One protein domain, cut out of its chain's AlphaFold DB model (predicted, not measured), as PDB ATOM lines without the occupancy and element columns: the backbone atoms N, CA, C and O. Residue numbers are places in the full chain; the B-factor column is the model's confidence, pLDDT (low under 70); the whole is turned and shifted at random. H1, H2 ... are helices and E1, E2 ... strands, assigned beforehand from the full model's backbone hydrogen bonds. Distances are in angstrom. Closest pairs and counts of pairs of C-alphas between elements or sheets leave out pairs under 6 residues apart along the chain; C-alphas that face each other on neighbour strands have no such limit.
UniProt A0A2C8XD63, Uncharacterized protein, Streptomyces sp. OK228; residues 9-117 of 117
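AT A GLANCE: This is residues 9 to 117 of the 117 residues of an uncharacterized protein of Streptomyces sp. OK228 (UniProt A0A2C8XD63). A curled antiparallel sheet, in order E1 E2 E3 E4, has one long helix, H1, slanting over one face. Unnamed residues 9 to 37 run past the E1 edge, tied to it by residues 28 to 29. The 109 printed residues, mixed in class, hold four named strands, then one named helix. The whole is compact, radius of gyration of the C-alphas 15.1 A, spans 47 by 36 by 20 A.

HOW THE PARTS SIT: E1, residues 38 to 48, E2, 51 to 60, E3, 63 to 75, and E4, 81 to 83, form a meander, each strand the antiparallel neighbour of the one before. Within hydrogen-bond range are N 41 and O 57, 2.8 A, N 54 and O 71, 2.9 A, and N 74 and O 82, 2.9 A. H1, residues 94 to 115, with every O i to N i+4 pair within range, makes two layers with the sheet, its height over the sheet 8.8 A. The closest C-alphas of H1 and E3, Glu 103 and Ala 75, are 6.9 A apart.

IN THESE COORDINATES: E1 begins at C-alpha 38 (-20.637, 44.495, -22.387) and is 28.6 A long, E2 28.1 A, E3 32.5 A, E4 7.2 A. H1, 31.7 A, ends at C-alpha 115 (4.488, 49.539, -37.849).

THE WHOLE: The printed part has no cut and no long link. pLDDT is under 70 at residues 9, 66 to 69 and 116 to 117.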
ATOM      1  N   VAL A   9     -24.585  56.781 -21.612       66.00
ATOM      2  CA  VAL A   9     -25.529  57.563 -22.436       66.00
ATOM      3  C   VAL A   9     -24.947  57.990 -23.793       66.00
ATOM      4  O   VAL A   9     -25.693  58.200 -24.752       66.00
ATOM      5  N   GLN A  10     -23.630  58.183 -23.892       76.31
ATOM      6  CA  GLN A  10     -22.970  58.512 -25.159       76.31
ATOM      7  C   GLN A  10     -22.768  57.269 -26.021       76.31
ATOM      8  O   GLN A  10     -22.896  57.366 -27.238       76.31
ATOM      9  N   VAL A  11     -22.509  56.119 -25.395       80.94
ATOM     10  CA  VAL A  11     -22.336  54.838 -26.090       80.94
ATOM     11  C   VAL A  11     -23.628  54.370 -26.750       80.94
ATOM     12  O   VAL A  11     -23.597  53.951 -27.904       80.94
ATOM     13  N   ASP A  12     -24.773  54.550 -26.092       80.38
ATOM     14  CA  ASP A  12     -26.085  54.223 -26.671       80.38
ATOM     15  C   ASP A  12     -26.443  55.058 -27.911       80.38
ATOM     16  O   ASP A  12     -27.324  54.687 -28.683       80.38
ATOM     17  N   LYS A  13     -25.768  56.194 -28.113       86.62
ATOM     18  CA  LYS A  13     -25.963  57.080 -29.269       86.62
ATOM     19  C   LYS A  13     -24.945  56.846 -30.382       86.62
ATOM     20  O   LYS A  13     -25.008  57.545 -31.395       86.62
ATOM     21  N   LEU A  14     -23.987  55.938 -30.192       90.44
ATOM     22  CA  LEU A  14     -22.997  55.647 -31.221       90.44
ATOM     23  C   LEU A  14     -23.665  54.961 -32.420       90.44
ATOM     24  O   LEU A  14     -24.539  54.114 -32.230       90.44
ATOM     25  N   PRO A  15     -23.259  55.308 -33.653       94.06
ATOM     26  CA  PRO A  15     -23.719  54.603 -34.840       94.06
ATOM     27  C   PRO A  15     -23.231  53.151 -34.831       94.06
ATOM     28  O   PRO A  15     -22.167  52.849 -34.287       94.06
ATOM     29  N   GLU A  16     -23.983  52.263 -35.475       93.38
ATOM     30  CA  GLU A  16     -23.525  50.897 -35.739       93.38
ATOM     31  C   GLU A  16     -22.308  50.917 -36.667       93.38
ATOM     32  O   GLU A  16     -22.195  51.763 -37.560       93.38
ATOM     33  N   PHE A  17     -21.369  50.007 -36.419       92.38
ATOM     34  CA  PHE A  17     -20.195  49.863 -37.261       92.38
ATOM     35  C   PHE A  17     -20.571  49.228 -38.598       92.38
ATOM     36  O   PHE A  17     -21.060  48.105 -38.645       92.38
ATOM     37  N   ASP A  18     -20.277  49.946 -39.679       91.19
ATOM     38  CA  ASP A  18     -20.299  49.428 -41.043       91.19
ATOM     39  C   ASP A  18     -18.919  49.687 -41.669       91.19
ATOM     40  O   ASP A  18     -18.545  50.857 -41.842       91.19
ATOM     41  N   PRO A  19     -18.151  48.638 -42.012       88.75
ATOM     42  CA  PRO A  19     -16.818  48.788 -42.585       88.75
ATOM     43  C   PRO A  19     -16.819  49.560 -43.915       88.75
ATOM     44  O   PRO A  19     -15.840  50.244 -44.206       88.75
ATOM     45  N   ASN A  20     -17.922  49.563 -44.675       87.50
ATOM     46  CA  ASN A  20     -18.026  50.317 -45.932       87.50
ATOM     47  C   ASN A  20     -18.085  51.836 -45.723       87.50
ATOM     48  O   ASN A  20     -17.720  52.609 -46.608       87.50
ATOM     49  N   ASN A  21     -18.564  52.271 -44.556       88.62
ATOM     50  CA  ASN A  21     -18.799  53.677 -44.221       88.62
ATOM     51  C   ASN A  21     -17.934  54.158 -43.041       88.62
ATOM     52  O   ASN A  21     -18.120  55.271 -42.529       88.62
ATOM     53  N   ALA A  22     -16.984  53.328 -42.608       90.88
ATOM     54  CA  ALA A  22     -16.119  53.578 -41.469       90.88
ATOM     55  C   ALA A  22     -15.183  54.770 -41.721       90.88
ATOM     56  O   ALA A  22     -14.432  54.818 -42.696       90.88
ATOM     57  N   LYS A  23     -15.197  55.743 -40.805       91.12
ATOM     58  CA  LYS A  23     -14.340  56.933 -40.859       91.12
ATOM     59  C   LYS A  23     -13.273  56.878 -39.767       91.12
ATOM     60  O   LYS A  23     -13.632  56.715 -38.597       91.12
ATOM     61  N   PRO A  24     -11.984  57.077 -40.107       91.31
ATOM     62  CA  PRO A  24     -10.917  57.144 -39.116       91.31
ATOM     63  C   PRO A  24     -11.212  58.138 -37.982       91.31
ATOM     64  O   PRO A  24     -11.691  59.246 -38.220       91.31
ATOM     65  N   GLY A  25     -10.947  57.724 -36.742       86.38
ATOM     66  CA  GLY A  25     -11.149  58.510 -35.521       86.38
ATOM     67  C   GLY A  25     -12.595  58.598 -35.014       86.38
ATOM     68  O   GLY A  25     -12.811  59.141 -33.933       86.38
ATOM     69  N   THR A  26     -13.576  58.063 -35.748       91.88
ATOM     70  CA  THR A  26     -14.985  58.023 -35.314       91.88
ATOM     71  C   THR A  26     -15.245  56.782 -34.459       91.88
ATOM     72  O   THR A  26     -14.647  55.740 -34.695       91.88
ATOM     73  N   LEU A  27     -16.120  56.888 -33.456       91.31
ATOM     74  CA  LEU A  27     -16.507  55.759 -32.608       91.31
ATOM     75  C   LEU A  27     -17.792  55.114 -33.121       91.31
ATOM     76  O   LEU A  27     -18.758  55.817 -33.422       91.31
ATOM     77  N   TYR A  28     -17.799  53.787 -33.163       93.19
ATOM     78  CA  TYR A  28     -18.926  52.973 -33.605       93.19
ATOM     79  C   TYR A  28     -19.229  51.876 -32.590       93.19
ATOM     80  O   TYR A  28     -18.328  51.404 -31.900       93.19
ATOM     81  N   LYS A  29     -20.483  51.435 -32.524       92.50
ATOM     82  CA  LYS A  29     -20.893  50.260 -31.754       92.50
ATOM     83  C   LYS A  29     -20.766  49.006 -32.617       92.50
ATOM     84  O   LYS A  29     -21.286  48.972 -33.730       92.50
ATOM     85  N   TRP A  30     -20.126  47.966 -32.092       91.12
ATOM     86  CA  TRP A  30     -20.084  46.652 -32.733       91.12
ATOM     87  C   TRP A  30     -21.176  45.765 -32.147       91.12
ATOM     88  O   TRP A  30     -20.989  45.097 -31.132       91.12
ATOM     89  N   THR A  31     -22.354  45.815 -32.757       87.44
ATOM     90  CA  THR A  31     -23.566  45.168 -32.240       87.44
ATOM     91  C   THR A  31     -23.467  43.646 -32.212       87.44
ATOM     92  O   THR A  31     -23.955  43.048 -31.263       87.44
ATOM     93  N   GLU A  32     -22.778  43.030 -33.175       84.25
ATOM     94  CA  GLU A  32     -22.607  41.570 -33.272       84.25
ATOM     95  C   GLU A  32     -21.857  40.950 -32.085       84.25
ATOM     96  O   GLU A  32     -22.146  39.822 -31.695       84.25
ATOM     97  N   LEU A  33     -20.900  41.687 -31.508       82.19
ATOM     98  CA  LEU A  33     -20.113  41.254 -30.347       82.19
ATOM     99  C   LEU A  33     -20.540  41.944 -29.043       82.19
ATOM    100  O   LEU A  33     -19.923  41.722 -28.004       82.19
ATOM    101  N   SER A  34     -21.569  42.795 -29.090       85.25
ATOM    102  CA  SER A  34     -22.125  43.446 -27.903       85.25
ATOM    103  C   SER A  34     -23.235  42.599 -27.283       85.25
ATOM    104  O   SER A  34     -24.045  42.005 -27.991       85.25
ATOM    105  N   ASP A  35     -23.337  42.627 -25.958       86.12
ATOM    106  CA  ASP A  35     -24.456  42.060 -25.206       86.12
ATOM    107  C   ASP A  35     -25.021  43.065 -24.181       86.12
ATOM    108  O   ASP A  35     -24.677  44.249 -24.180       86.12
ATOM    109  N   GLU A  36     -25.941  42.615 -23.319       82.62
ATOM    110  CA  GLU A  36     -26.579  43.466 -22.300       82.62
ATOM    111  C   GLU A  36     -25.609  43.991 -21.225       82.62
ATOM    112  O   GLU A  36     -25.926  44.954 -20.526       82.62
ATOM    113  N   LYS A  37     -24.452  43.350 -21.040       83.19
ATOM    114  CA  LYS A  37     -23.482  43.658 -19.977       83.19
ATOM    115  C   LYS A  37     -22.222  44.329 -20.505       83.19
ATOM    116  O   LYS A  37     -21.595  45.085 -19.761       83.19
ATOM    117  N   CYS A  38     -21.852  44.037 -21.746       85.75
ATOM    118  CA  CYS A  38     -20.637  44.495 -22.387       85.75
ATOM    119  C   CYS A  38     -20.951  45.042 -23.780       85.75
ATOM    120  O   CYS A  38     -21.392  44.314 -24.669       85.75
ATOM    121  N   VAL A  39     -20.685  46.331 -23.982       89.31
ATOM    122  CA  VAL A  39     -20.794  46.965 -25.296       89.31
ATOM    123  C   VAL A  39     -19.412  47.075 -25.917       89.31
ATOM    124  O   VAL A  39     -18.512  47.686 -25.342       89.31
ATOM    125  N   MET A  40     -19.264  46.518 -27.115       90.25
ATOM    126  CA  MET A  40     -18.039  46.609 -27.898       90.25
ATOM    127  C   MET A  40     -18.068  47.872 -28.757       90.25
ATOM    128  O   MET A  40     -19.052  48.163 -29.444       90.25
ATOM    129  N   ILE A  41     -16.984  48.639 -28.709       91.12
ATOM    130  CA  ILE A  41     -16.827  49.908 -29.415       91.12
ATOM    131  C   ILE A  41     -15.612  49.806 -30.328       91.12
ATOM    132  O   ILE A  41     -14.551  49.344 -29.919       91.12
ATOM    133  N   LEU A  42     -15.765  50.276 -31.558       91.31
ATOM    134  CA  LEU A  42     -14.721  50.307 -32.570       91.31
ATOM    135  C   LEU A  42     -14.308  51.744 -32.858       91.31
ATOM    136  O   LEU A  42     -15.156  52.626 -33.015       91.31
ATOM    137  N   ARG A  43     -12.999  51.972 -32.967       91.50
ATOM    138  CA  ARG A  43     -12.420  53.212 -33.488       91.50
ATOM    139  C   ARG A  43     -11.518  52.897 -34.679       91.50
ATOM    140  O   ARG A  43     -10.351  52.552 -34.469       91.50
ATOM    141  N   PRO A  44     -11.998  53.073 -35.920       91.81
ATOM    142  CA  PRO A  44     -11.159  52.960 -37.099       91.81
ATOM    143  C   PRO A  44      -9.940  53.877 -36.976       91.81
ATOM    144  O   PRO A  44     -10.061  55.071 -36.707       91.81
ATOM    145  N   ILE A  45      -8.759  53.307 -37.157       89.38
ATOM    146  CA  ILE A  45      -7.472  54.008 -37.187       89.38
ATOM    147  C   ILE A  45      -7.112  54.300 -38.639       89.38
ATOM    148  O   ILE A  45      -6.625  55.378 -38.973       89.38
ATOM    149  N   HIS A  46      -7.384  53.328 -39.510       87.31
ATOM    150  CA  HIS A  46      -7.152  53.427 -40.936       87.31
ATOM    151  C   HIS A  46      -8.280  52.739 -41.697       87.31
ATOM    152  O   HIS A  46      -8.738  51.675 -41.294       87.31
ATOM    153  N   ALA A  47      -8.704  53.344 -42.800       87.75
ATOM    154  CA  ALA A  47      -9.705  52.788 -43.695       87.75
ATOM    155  C   ALA A  47      -9.288  53.095 -45.132       87.75
ATOM    156  O   ALA A  47      -8.974  54.243 -45.461       87.75
ATOM    157  N   ASN A  48      -9.254  52.070 -45.972       83.56
ATOM    158  CA  ASN A  48      -9.014  52.188 -47.402       83.56
ATOM    159  C   ASN A  48      -9.783  51.084 -48.145       83.56
ATOM    160  O   ASN A  48     -10.503  50.303 -47.533       83.56
ATOM    161  N   GLN A  49      -9.621  51.013 -49.466       78.31
ATOM    162  CA  GLN A  49     -10.326  50.032 -50.303       78.31
ATOM    163  C   GLN A  49      -9.997  48.558 -49.989       78.31
ATOM    164  O   GLN A  49     -10.725  47.678 -50.427       78.31
ATOM    165  N   LEU A  50      -8.887  48.286 -49.296       80.12
ATOM    166  CA  LEU A  50      -8.413  46.937 -48.969       80.12
ATOM    167  C   LEU A  50      -8.976  46.452 -47.626       80.12
ATOM    168  O   LEU A  50      -9.011  45.251 -47.360       80.12
ATOM    169  N   GLY A  51      -9.345  47.380 -46.735       85.75
ATOM    170  CA  GLY A  51      -9.690  47.039 -45.365       85.75
ATOM    171  C   GLY A  51      -9.808  48.219 -44.404       85.75
ATOM    172  O   GLY A  51      -9.426  49.358 -44.695       85.75
ATOM    173  N   VAL A  52     -10.294  47.897 -43.207       89.12
ATOM    174  CA  VAL A  52     -10.404  48.803 -42.064       89.12
ATOM    175  C   VAL A  52      -9.627  48.215 -40.891       89.12
ATOM    176  O   VAL A  52      -9.922  47.115 -40.428       89.12
ATOM    177  N   LEU A  53      -8.636  48.959 -40.399       88.06
ATOM    178  CA  LEU A  53      -7.943  48.673 -39.144       88.06
ATOM    179  C   LEU A  53      -8.584  49.506 -38.039       88.06
ATOM    180  O   LEU A  53      -8.653  50.732 -38.158       88.06
ATOM    181  N   THR A  54      -8.999  48.868 -36.953       90.00
ATOM    182  CA  THR A  54      -9.689  49.528 -35.843       90.00
ATOM    183  C   THR A  54      -9.099  49.142 -34.495       90.00
ATOM    184  O   THR A  54      -8.719  47.994 -34.283       90.00
ATOM    185  N   ASP A  55      -9.048  50.098 -33.568       88.31
ATOM    186  CA  ASP A  55      -8.898  49.785 -32.146       88.31
ATOM    187  C   ASP A  55     -10.251  49.305 -31.606       88.31
ATOM    188  O   ASP A  55     -11.306  49.776 -32.056       88.31
ATOM    189  N   VAL A  56     -10.219  48.393 -30.639       88.38
ATOM    190  CA  VAL A  56     -11.416  47.846 -29.994       88.38
ATOM    191  C   VAL A  56     -11.450  48.243 -28.525       88.38
ATOM    192  O   VAL A  56     -10.454  48.191 -27.819       88.38
ATOM    193  N   PHE A  57     -12.618  48.623 -28.029       87.38
ATOM    194  CA  PHE A  57     -12.834  48.938 -26.622       87.38
ATOM    195  C   PHE A  57     -14.029  48.137 -26.123       87.38
ATOM    196  O   PHE A  57     -14.981  47.908 -26.865       87.38
ATOM    197  N   ALA A  58     -13.992  47.742 -24.857       87.81
ATOM    198  CA  ALA A  58     -15.124  47.135 -24.177       87.81
ATOM    199  C   ALA A  58     -15.641  48.110 -23.123       87.81
ATOM    200  O   ALA A  58     -14.863  48.678 -22.355       87.81
ATOM    201  N   MET A  59     -16.953  48.301 -23.062       85.00
ATOM    202  CA  MET A  59     -17.593  49.046 -21.987       85.00
ATOM    203  C   MET A  59     -18.461  48.114 -21.148       85.00
ATOM    204  O   MET A  59     -19.422  47.540 -21.651       85.00
ATOM    205  N   GLU A  60     -18.137  48.003 -19.860       83.94
ATOM    206  CA  GLU A  60     -18.898  47.236 -18.868       83.94
ATOM    207  C   GLU A  60     -19.518  48.215 -17.855       83.94
ATOM    208  O   GLU A  60     -18.814  48.804 -17.024       83.94
ATOM    209  N   GLY A  61     -20.836  48.432 -17.928       77.12
ATOM    210  CA  GLY A  61     -21.502  49.493 -17.162       77.12
ATOM    211  C   GLY A  61     -20.978  50.881 -17.556       77.12
ATOM    212  O   GLY A  61     -21.000  51.227 -18.727       77.12
ATOM    213  N   ASP A  62     -20.465  51.660 -16.599       73.56
ATOM    214  CA  ASP A  62     -19.882  52.993 -16.855       73.56
ATOM    215  C   ASP A  62     -18.350  52.971 -17.018       73.56
ATOM    216  O   ASP A  62     -17.689  54.010 -16.954       73.56
ATOM    217  N   ARG A  63     -17.741  51.787 -17.165       73.31
ATOM    218  CA  ARG A  63     -16.284  51.651 -17.279       73.31
ATOM    219  C   ARG A  63     -15.888  51.293 -18.699       73.31
ATOM    220  O   ARG A  63     -16.080  50.157 -19.125       73.31
ATOM    221  N   LEU A  64     -15.253  52.242 -19.383       74.56
ATOM    222  CA  LEU A  64     -14.532  51.965 -20.619       74.56
ATOM    223  C   LEU A  64     -13.207  51.279 -20.280       74.56
ATOM    224  O   LEU A  64     -12.360  51.828 -19.571       74.56
ATOM    225  N   ARG A  65     -13.029  50.069 -20.791       71.06
ATOM    226  CA  ARG A  65     -11.771  49.337 -20.770       71.06
ATOM    227  C   ARG A  65     -11.259  49.270 -22.196       71.06
ATOM    228  O   ARG A  65     -11.913  48.722 -23.080       71.06
ATOM    229  N   GLU A  66     -10.080  49.835 -22.416       64.88
ATOM    230  CA  GLU A  66      -9.331  49.534 -23.626       64.88
ATOM    231  C   GLU A  66      -9.007  48.041 -23.598       64.88
ATOM    232  O   GLU A  66      -8.260  47.555 -22.745       64.88
ATOM    233  N   VAL A  67      -9.643  47.300 -24.498       66.19
ATOM    234  CA  VAL A  67      -9.170  45.977 -24.860       66.19
ATOM    235  C   VAL A  67      -8.046  46.307 -25.820       66.19
ATOM    236  O   VAL A  67      -8.313  46.845 -26.877       66.19
ATOM    237  N   ASN A  68      -6.780  46.102 -25.461       58.19
ATOM    238  CA  ASN A  68      -5.654  46.384 -26.366       58.19
ATOM    239  C   ASN A  68      -5.622  45.396 -27.560       58.19
ATOM    240  O   ASN A  68      -4.609  44.751 -27.818       58.19
ATOM    241  N   GLY A  69      -6.749  45.221 -28.246       68.19
ATOM    242  CA  GLY A  69      -6.941  44.457 -29.458       68.19
ATOM    243  C   GLY A  69      -7.130  45.429 -30.612       68.19
ATOM    244  O   GLY A  69      -7.923  46.370 -30.537       68.19
ATOM    245  N   ARG A  70      -6.366  45.202 -31.677       80.06
ATOM    246  CA  ARG A  70      -6.635  45.798 -32.978       80.06
ATOM    247  C   ARG A  70      -7.282  44.736 -33.832       80.06
ATOM    248  O   ARG A  70      -6.703  43.666 -33.989       80.06
ATOM    249  N   GLU A  71      -8.433  45.068 -34.390       84.56
ATOM    250  CA  GLU A  71      -9.141  44.193 -35.313       84.56
ATOM    251  C   GLU A  71      -8.992  44.712 -36.735       84.56
ATOM    252  O   GLU A  71      -8.933  45.924 -36.984       84.56
ATOM    253  N   MET A  72      -8.892  43.770 -37.669       85.06
ATOM    254  CA  MET A  72      -8.740  44.060 -39.084       85.06
ATOM    255  C   MET A  72      -9.877  43.423 -39.868       85.06
ATOM    256  O   MET A  72     -10.039  42.205 -39.879       85.06
ATOM    257  N   PHE A  73     -10.613  44.271 -40.577       87.50
ATOM    258  CA  PHE A  73     -11.609  43.858 -41.552       87.50
ATOM    259  C   PHE A  73     -11.012  43.999 -42.945       87.50
ATOM    260  O   PHE A  73     -10.461  45.051 -43.273       87.50
ATOM    261  N   LEU A  74     -11.110  42.951 -43.752       85.31
ATOM    262  CA  LEU A  74     -10.514  42.861 -45.081       85.31
ATOM    263  C   LEU A  74     -11.598  42.704 -46.132       85.31
ATOM    264  O   LEU A  74     -12.555  41.961 -45.915       85.31
ATOM    265  N   ALA A  75     -11.422  43.382 -47.263       85.81
ATOM    266  CA  ALA A  75     -12.274  43.173 -48.420       85.81
ATOM    267  C   ALA A  75     -11.985  41.796 -49.044       85.81
ATOM    268  O   ALA A  75     -10.827  41.438 -49.267       85.81
ATOM    269  N   ASP A  76     -13.025  41.042 -49.390       82.50
ATOM    270  CA  ASP A  76     -12.928  39.729 -50.043       82.50
ATOM    271  C   ASP A  76     -12.682  39.811 -51.566       82.50
ATOM    272  O   ASP A  76     -12.889  38.851 -52.306       82.50
ATOM    273  N   GLY A  77     -12.289  40.980 -52.072       76.38
ATOM    274  CA  GLY A  77     -12.137  41.234 -53.505       76.38
ATOM    275  C   GLY A  77     -13.439  41.522 -54.261       76.38
ATOM    276  O   GLY A  77     -13.376  42.063 -55.365       76.38
ATOM    277  N   SER A  78     -14.608  41.228 -53.683       80.56
ATOM    278  CA  SER A  78     -15.921  41.633 -54.209       80.56
ATOM    279  C   SER A  78     -16.446  42.928 -53.573       80.56
ATOM    280  O   SER A  78     -17.399  43.528 -54.072       80.56
ATOM    281  N   GLY A  79     -15.772  43.395 -52.520       78.00
ATOM    282  CA  GLY A  79     -16.144  44.579 -51.748       78.00
ATOM    283  C   GLY A  79     -16.902  44.248 -50.463       78.00
ATOM    284  O   GLY A  79     -17.269  45.169 -49.740       78.00
ATOM    285  N   GLU A  80     -17.111  42.965 -50.156       87.44
ATOM    286  CA  GLU A  80     -17.614  42.531 -48.854       87.44
ATOM    287  C   GLU A  80     -16.466  42.453 -47.843       87.44
ATOM    288  O   GLU A  80     -15.347  42.078 -48.191       87.44
ATOM    289  N   TYR A  81     -16.731  42.826 -46.590       87.50
ATOM    290  CA  TYR A  81     -15.709  42.914 -45.548       87.50
ATOM    291  C   TYR A  81     -15.896  41.832 -44.495       87.50
ATOM    292  O   TYR A  81     -16.984  41.668 -43.948       87.50
ATOM    293  N   PHE A  82     -14.799  41.166 -44.148       86.38
ATOM    294  CA  PHE A  82     -14.785  40.100 -43.152       86.38
ATOM    295  C   PHE A  82     -13.590  40.237 -42.216       86.38
ATOM    296  O   PHE A  82     -12.549  40.786 -42.583       86.38
ATOM    297  N   MET A  83     -13.723  39.685 -41.011       85.75
ATOM    298  CA  MET A  83     -12.551  39.382 -40.192       85.75
ATOM    299  C   MET A  83     -11.688  38.338 -40.894       85.75
ATOM    300  O   MET A  83     -12.211  37.441 -41.566       85.75
ATOM    301  N   ALA A  84     -10.374  38.439 -40.710       78.88
ATOM    302  CA  ALA A  84      -9.423  37.665 -41.488       78.88
ATOM    303  C   ALA A  84      -9.642  36.142 -41.371       78.88
ATOM    304  O   ALA A  84      -9.521  35.419 -42.360       78.88
ATOM    305  N   GLU A  85      -9.986  35.680 -40.170       79.25
ATOM    306  CA  GLU A  85     -10.260  34.288 -39.811       79.25
ATOM    307  C   GLU A  85     -11.650  33.780 -40.223       79.25
ATOM    308  O   GLU A  85     -11.871  32.570 -40.230       79.25
ATOM    309  N   ASN A  86     -12.574  34.679 -40.573       84.62
ATOM    310  CA  ASN A  86     -13.984  34.358 -40.807       84.62
ATOM    311  C   ASN A  86     -14.386  34.426 -42.287       84.62
ATOM    312  O   ASN A  86     -15.575  34.330 -42.591       84.62
ATOM    313  N   ILE A  87     -13.433  34.564 -43.219       80.00
ATOM    314  CA  ILE A  87     -13.768  34.520 -44.646       80.00
ATOM    315  C   ILE A  87     -14.331  33.139 -45.016       80.00
ATOM    316  O   ILE A  87     -13.676  32.119 -44.775       80.00
ATOM    317  N   PRO A  88     -15.516  33.074 -45.654       82.25
ATOM    318  CA  PRO A  88     -16.153  31.816 -46.031       82.25
ATOM    319  C   PRO A  88     -15.496  31.189 -47.276       82.25
ATOM    320  O   PRO A  88     -16.084  31.113 -48.352       82.25
ATOM    321  N   MET A  89     -14.272  30.673 -47.123       76.81
ATOM    322  CA  MET A  89     -13.429  30.167 -48.223       76.81
ATOM    323  C   MET A  89     -14.092  29.083 -49.092       76.81
ATOM    324  O   MET A  89     -13.774  28.958 -50.271       76.81
ATOM    325  N   GLY A  90     -15.018  28.297 -48.535       76.62
ATOM    326  CA  GLY A  90     -15.704  27.217 -49.253       76.62
ATOM    327  C   GLY A  90     -16.735  27.676 -50.291       76.62
ATOM    328  O   GLY A  90     -17.259  26.836 -51.017       76.62
ATOM    329  N   HIS A  91     -17.057  28.972 -50.348       80.75
ATOM    330  CA  HIS A  91     -18.107  29.514 -51.219       80.75
ATOM    331  C   HIS A  91     -17.570  30.220 -52.472       80.75
ATOM    332  O   HIS A  91     -18.352  30.589 -53.348       80.75
ATOM    333  N   TYR A  92     -16.252  30.389 -52.583       84.00
ATOM    334  CA  TYR A  92     -15.633  31.179 -53.642       84.00
ATOM    335  C   TYR A  92     -15.040  30.311 -54.754       84.00
ATOM    336  O   TYR A  92     -14.524  29.216 -54.515       84.00
ATOM    337  N   SER A  93     -15.093  30.816 -55.990       88.06
ATOM    338  CA  SER A  93     -14.368  30.199 -57.103       88.06
ATOM    339  C   SER A  93     -12.852  30.398 -56.934       88.06
ATOM    340  O   SER A  93     -12.432  31.329 -56.241       88.06
ATOM    341  N   PRO A  94     -12.003  29.573 -57.575       88.94
ATOM    342  CA  PRO A  94     -10.548  29.727 -57.508       88.94
ATOM    343  C   PRO A  94     -10.047  31.129 -57.882       88.94
ATOM    344  O   PRO A  94      -9.099  31.627 -57.282       88.94
ATOM    345  N   GLU A  95     -10.696  31.786 -58.844       87.56
ATOM    346  CA  GLU A  95     -10.355  33.144 -59.271       87.56
ATOM    347  C   GLU A  95     -10.612  34.158 -58.154       87.56
ATOM    348  O   GLU A  95      -9.769  35.014 -57.898       87.56
ATOM    349  N   VAL A  96     -11.740  34.033 -57.451       83.06
ATOM    350  CA  VAL A  96     -12.073  34.911 -56.321       83.06
ATOM    351  C   VAL A  96     -11.128  34.661 -55.147       83.06
ATOM    352  O   VAL A  96     -10.631  35.610 -54.548       83.06
ATOM    353  N   LEU A  97     -10.780  33.400 -54.875       83.50
ATOM    354  CA  LEU A  97      -9.793  33.054 -53.849       83.50
ATOM    355  C   LEU A  97      -8.419  33.689 -54.114       83.50
ATOM    356  O   LEU A  97      -7.752  34.113 -53.169       83.50
ATOM    357  N   GLN A  98      -8.003  33.793 -55.380       86.38
ATOM    358  CA  GLN A  98      -6.766  34.491 -55.738       86.38
ATOM    359  C   GLN A  98      -6.857  35.995 -55.445       86.38
ATOM    360  O   GLN A  98      -5.905  36.565 -54.916       86.38
ATOM    361  N   VAL A  99      -7.995  36.634 -55.737       85.81
ATOM    362  CA  VAL A  99      -8.202  38.057 -55.419       85.81
ATOM    363  C   VAL A  99      -8.170  38.284 -53.906       85.81
ATOM    364  O   VAL A  99      -7.466  39.184 -53.456       85.81
ATOM    365  N   ILE A 100      -8.848  37.438 -53.120       81.31
ATOM    366  CA  ILE A 100      -8.816  37.486 -51.649       81.31
ATOM    367  C   ILE A 100      -7.368  37.408 -51.144       81.31
ATOM    368  O   ILE A 100      -6.940  38.236 -50.340       81.31
ATOM    369  N   ALA A 101      -6.585  36.446 -51.639       83.56
ATOM    370  CA  ALA A 101      -5.189  36.284 -51.237       83.56
ATOM    371  C   ALA A 101      -4.335  37.528 -51.554       83.56
ATOM    372  O   ALA A 101      -3.506  37.939 -50.734       83.56
ATOM    373  N   ASP A 102      -4.557  38.155 -52.711       85.31
ATOM    374  CA  ASP A 102      -3.856  39.375 -53.112       85.31
ATOM    375  C   ASP A 102      -4.243  40.576 -52.232       85.31
ATOM    376  O   ASP A 102      -3.367  41.357 -51.845       85.31
ATOM    377  N   GLU A 103      -5.526  40.719 -51.881       80.62
ATOM    378  CA  GLU A 103      -5.987  41.768 -50.963       80.62
ATOM    379  C   GLU A 103      -5.347  41.623 -49.582       80.62
ATOM    380  O   GLU A 103      -4.822  42.590 -49.028       80.62
ATOM    381  N   TYR A 104      -5.262  40.398 -49.069       81.19
ATOM    382  CA  TYR A 104      -4.592  40.110 -47.802       81.19
ATOM    383  C   TYR A 104      -3.105  40.450 -47.846       81.19
ATOM    384  O   TYR A 104      -2.567  41.050 -46.912       81.19
ATOM    385  N   ALA A 105      -2.423  40.094 -48.936       84.81
ATOM    386  CA  ALA A 105      -1.014  40.415 -49.110       84.81
ATOM    387  C   ALA A 105      -0.779  41.936 -49.111       84.81
ATOM    388  O   ALA A 105       0.161  42.412 -48.462       84.81
ATOM    389  N   ARG A 106      -1.653  42.702 -49.784       82.56
ATOM    390  CA  ARG A 106      -1.621  44.174 -49.781       82.56
ATOM    391  C   ARG A 106      -1.890  44.743 -48.393       82.56
ATOM    392  O   ARG A 106      -1.139  45.599 -47.927       82.56
ATOM    393  N   ALA A 107      -2.915  44.247 -47.715       79.50
ATOM    394  CA  ALA A 107      -3.306  44.721 -46.400       79.50
ATOM    395  C   ALA A 107      -2.219  44.429 -45.345       79.50
ATOM    396  O   ALA A 107      -1.854  45.306 -44.561       79.50
ATOM    397  N   ALA A 108      -1.589  43.253 -45.398       81.12
ATOM    398  CA  ALA A 108      -0.439  42.917 -44.563       81.12
ATOM    399  C   ALA A 108       0.790  43.793 -44.867       81.12
ATOM    400  O   ALA A 108       1.538  44.150 -43.955       81.12
ATOM    401  N   ALA A 109       1.025  44.150 -46.135       84.12
ATOM    402  CA  ALA A 109       2.089  45.084 -46.501       84.12
ATOM    403  C   ALA A 109       1.831  46.490 -45.940       84.12
ATOM    404  O   ALA A 109       2.753  47.099 -45.400       84.12
ATOM    405  N   PHE A 110       0.582  46.955 -45.992       78.56
ATOM    406  CA  PHE A 110       0.161  48.213 -45.381       78.56
ATOM    407  C   PHE A 110       0.353  48.216 -43.854       78.56
ATOM    408  O   PHE A 110       0.922  49.152 -43.295       78.56
ATOM    409  N   LEU A 111      -0.051  47.147 -43.159       75.00
ATOM    410  CA  LEU A 111       0.170  47.042 -41.713       75.00
ATOM    411  C   LEU A 111       1.656  47.096 -41.347       75.00
ATOM    412  O   LEU A 111       2.032  47.737 -40.368       75.00
ATOM    413  N   ARG A 112       2.513  46.457 -42.149       81.69
ATOM    414  CA  ARG A 112       3.965  46.538 -41.958       81.69
ATOM    415  C   ARG A 112       4.502  47.951 -42.175       81.69
ATOM    416  O   ARG A 112       5.395  48.342 -41.432       81.69
ATOM    417  N   SER A 113       3.977  48.713 -43.140       79.25
ATOM    418  CA  SER A 113       4.457  50.080 -43.379       79.25
ATOM    419  C   SER A 113       4.151  51.018 -42.216       79.25
ATOM    420  O   SER A 113       5.004  51.814 -41.864       79.25
ATOM    421  N   ILE A 114       2.987  50.887 -41.571       73.00
ATOM    422  CA  ILE A 114       2.631  51.735 -40.415       73.00
ATOM    423  C   ILE A 114       3.255  51.276 -39.090       73.00
ATOM    424  O   ILE A 114       3.184  51.998 -38.105       73.00
ATOM    425  N   ALA A 115       3.798  50.057 -39.031       73.62
ATOM    426  CA  ALA A 115       4.488  49.539 -37.849       73.62
ATOM    427  C   ALA A 115       5.997  49.848 -37.852       73.62
ATOM    428  O   ALA A 115       6.655  49.652 -36.832       73.62
ATOM    429  N   GLY A 116       6.549  50.252 -39.002       61.44
ATOM    430  CA  GLY A 116       7.957  50.623 -39.165       61.44
ATOM    431  C   GLY A 116       8.261  52.112 -38.953       61.44
ATOM    432  O   GLY A 116       9.442  52.459 -38.923       61.44
ATOM    433  N   ASP A 117       7.225  52.943 -38.812       47.34
ATOM    434  CA  ASP A 117       7.274  54.380 -38.491       47.34
ATOM    435  C   ASP A 117       7.043  54.626 -36.986       47.34
ATOM    436  O   ASP A 117       7.600  55.618 -36.455       47.34
TER     437      ASP A 117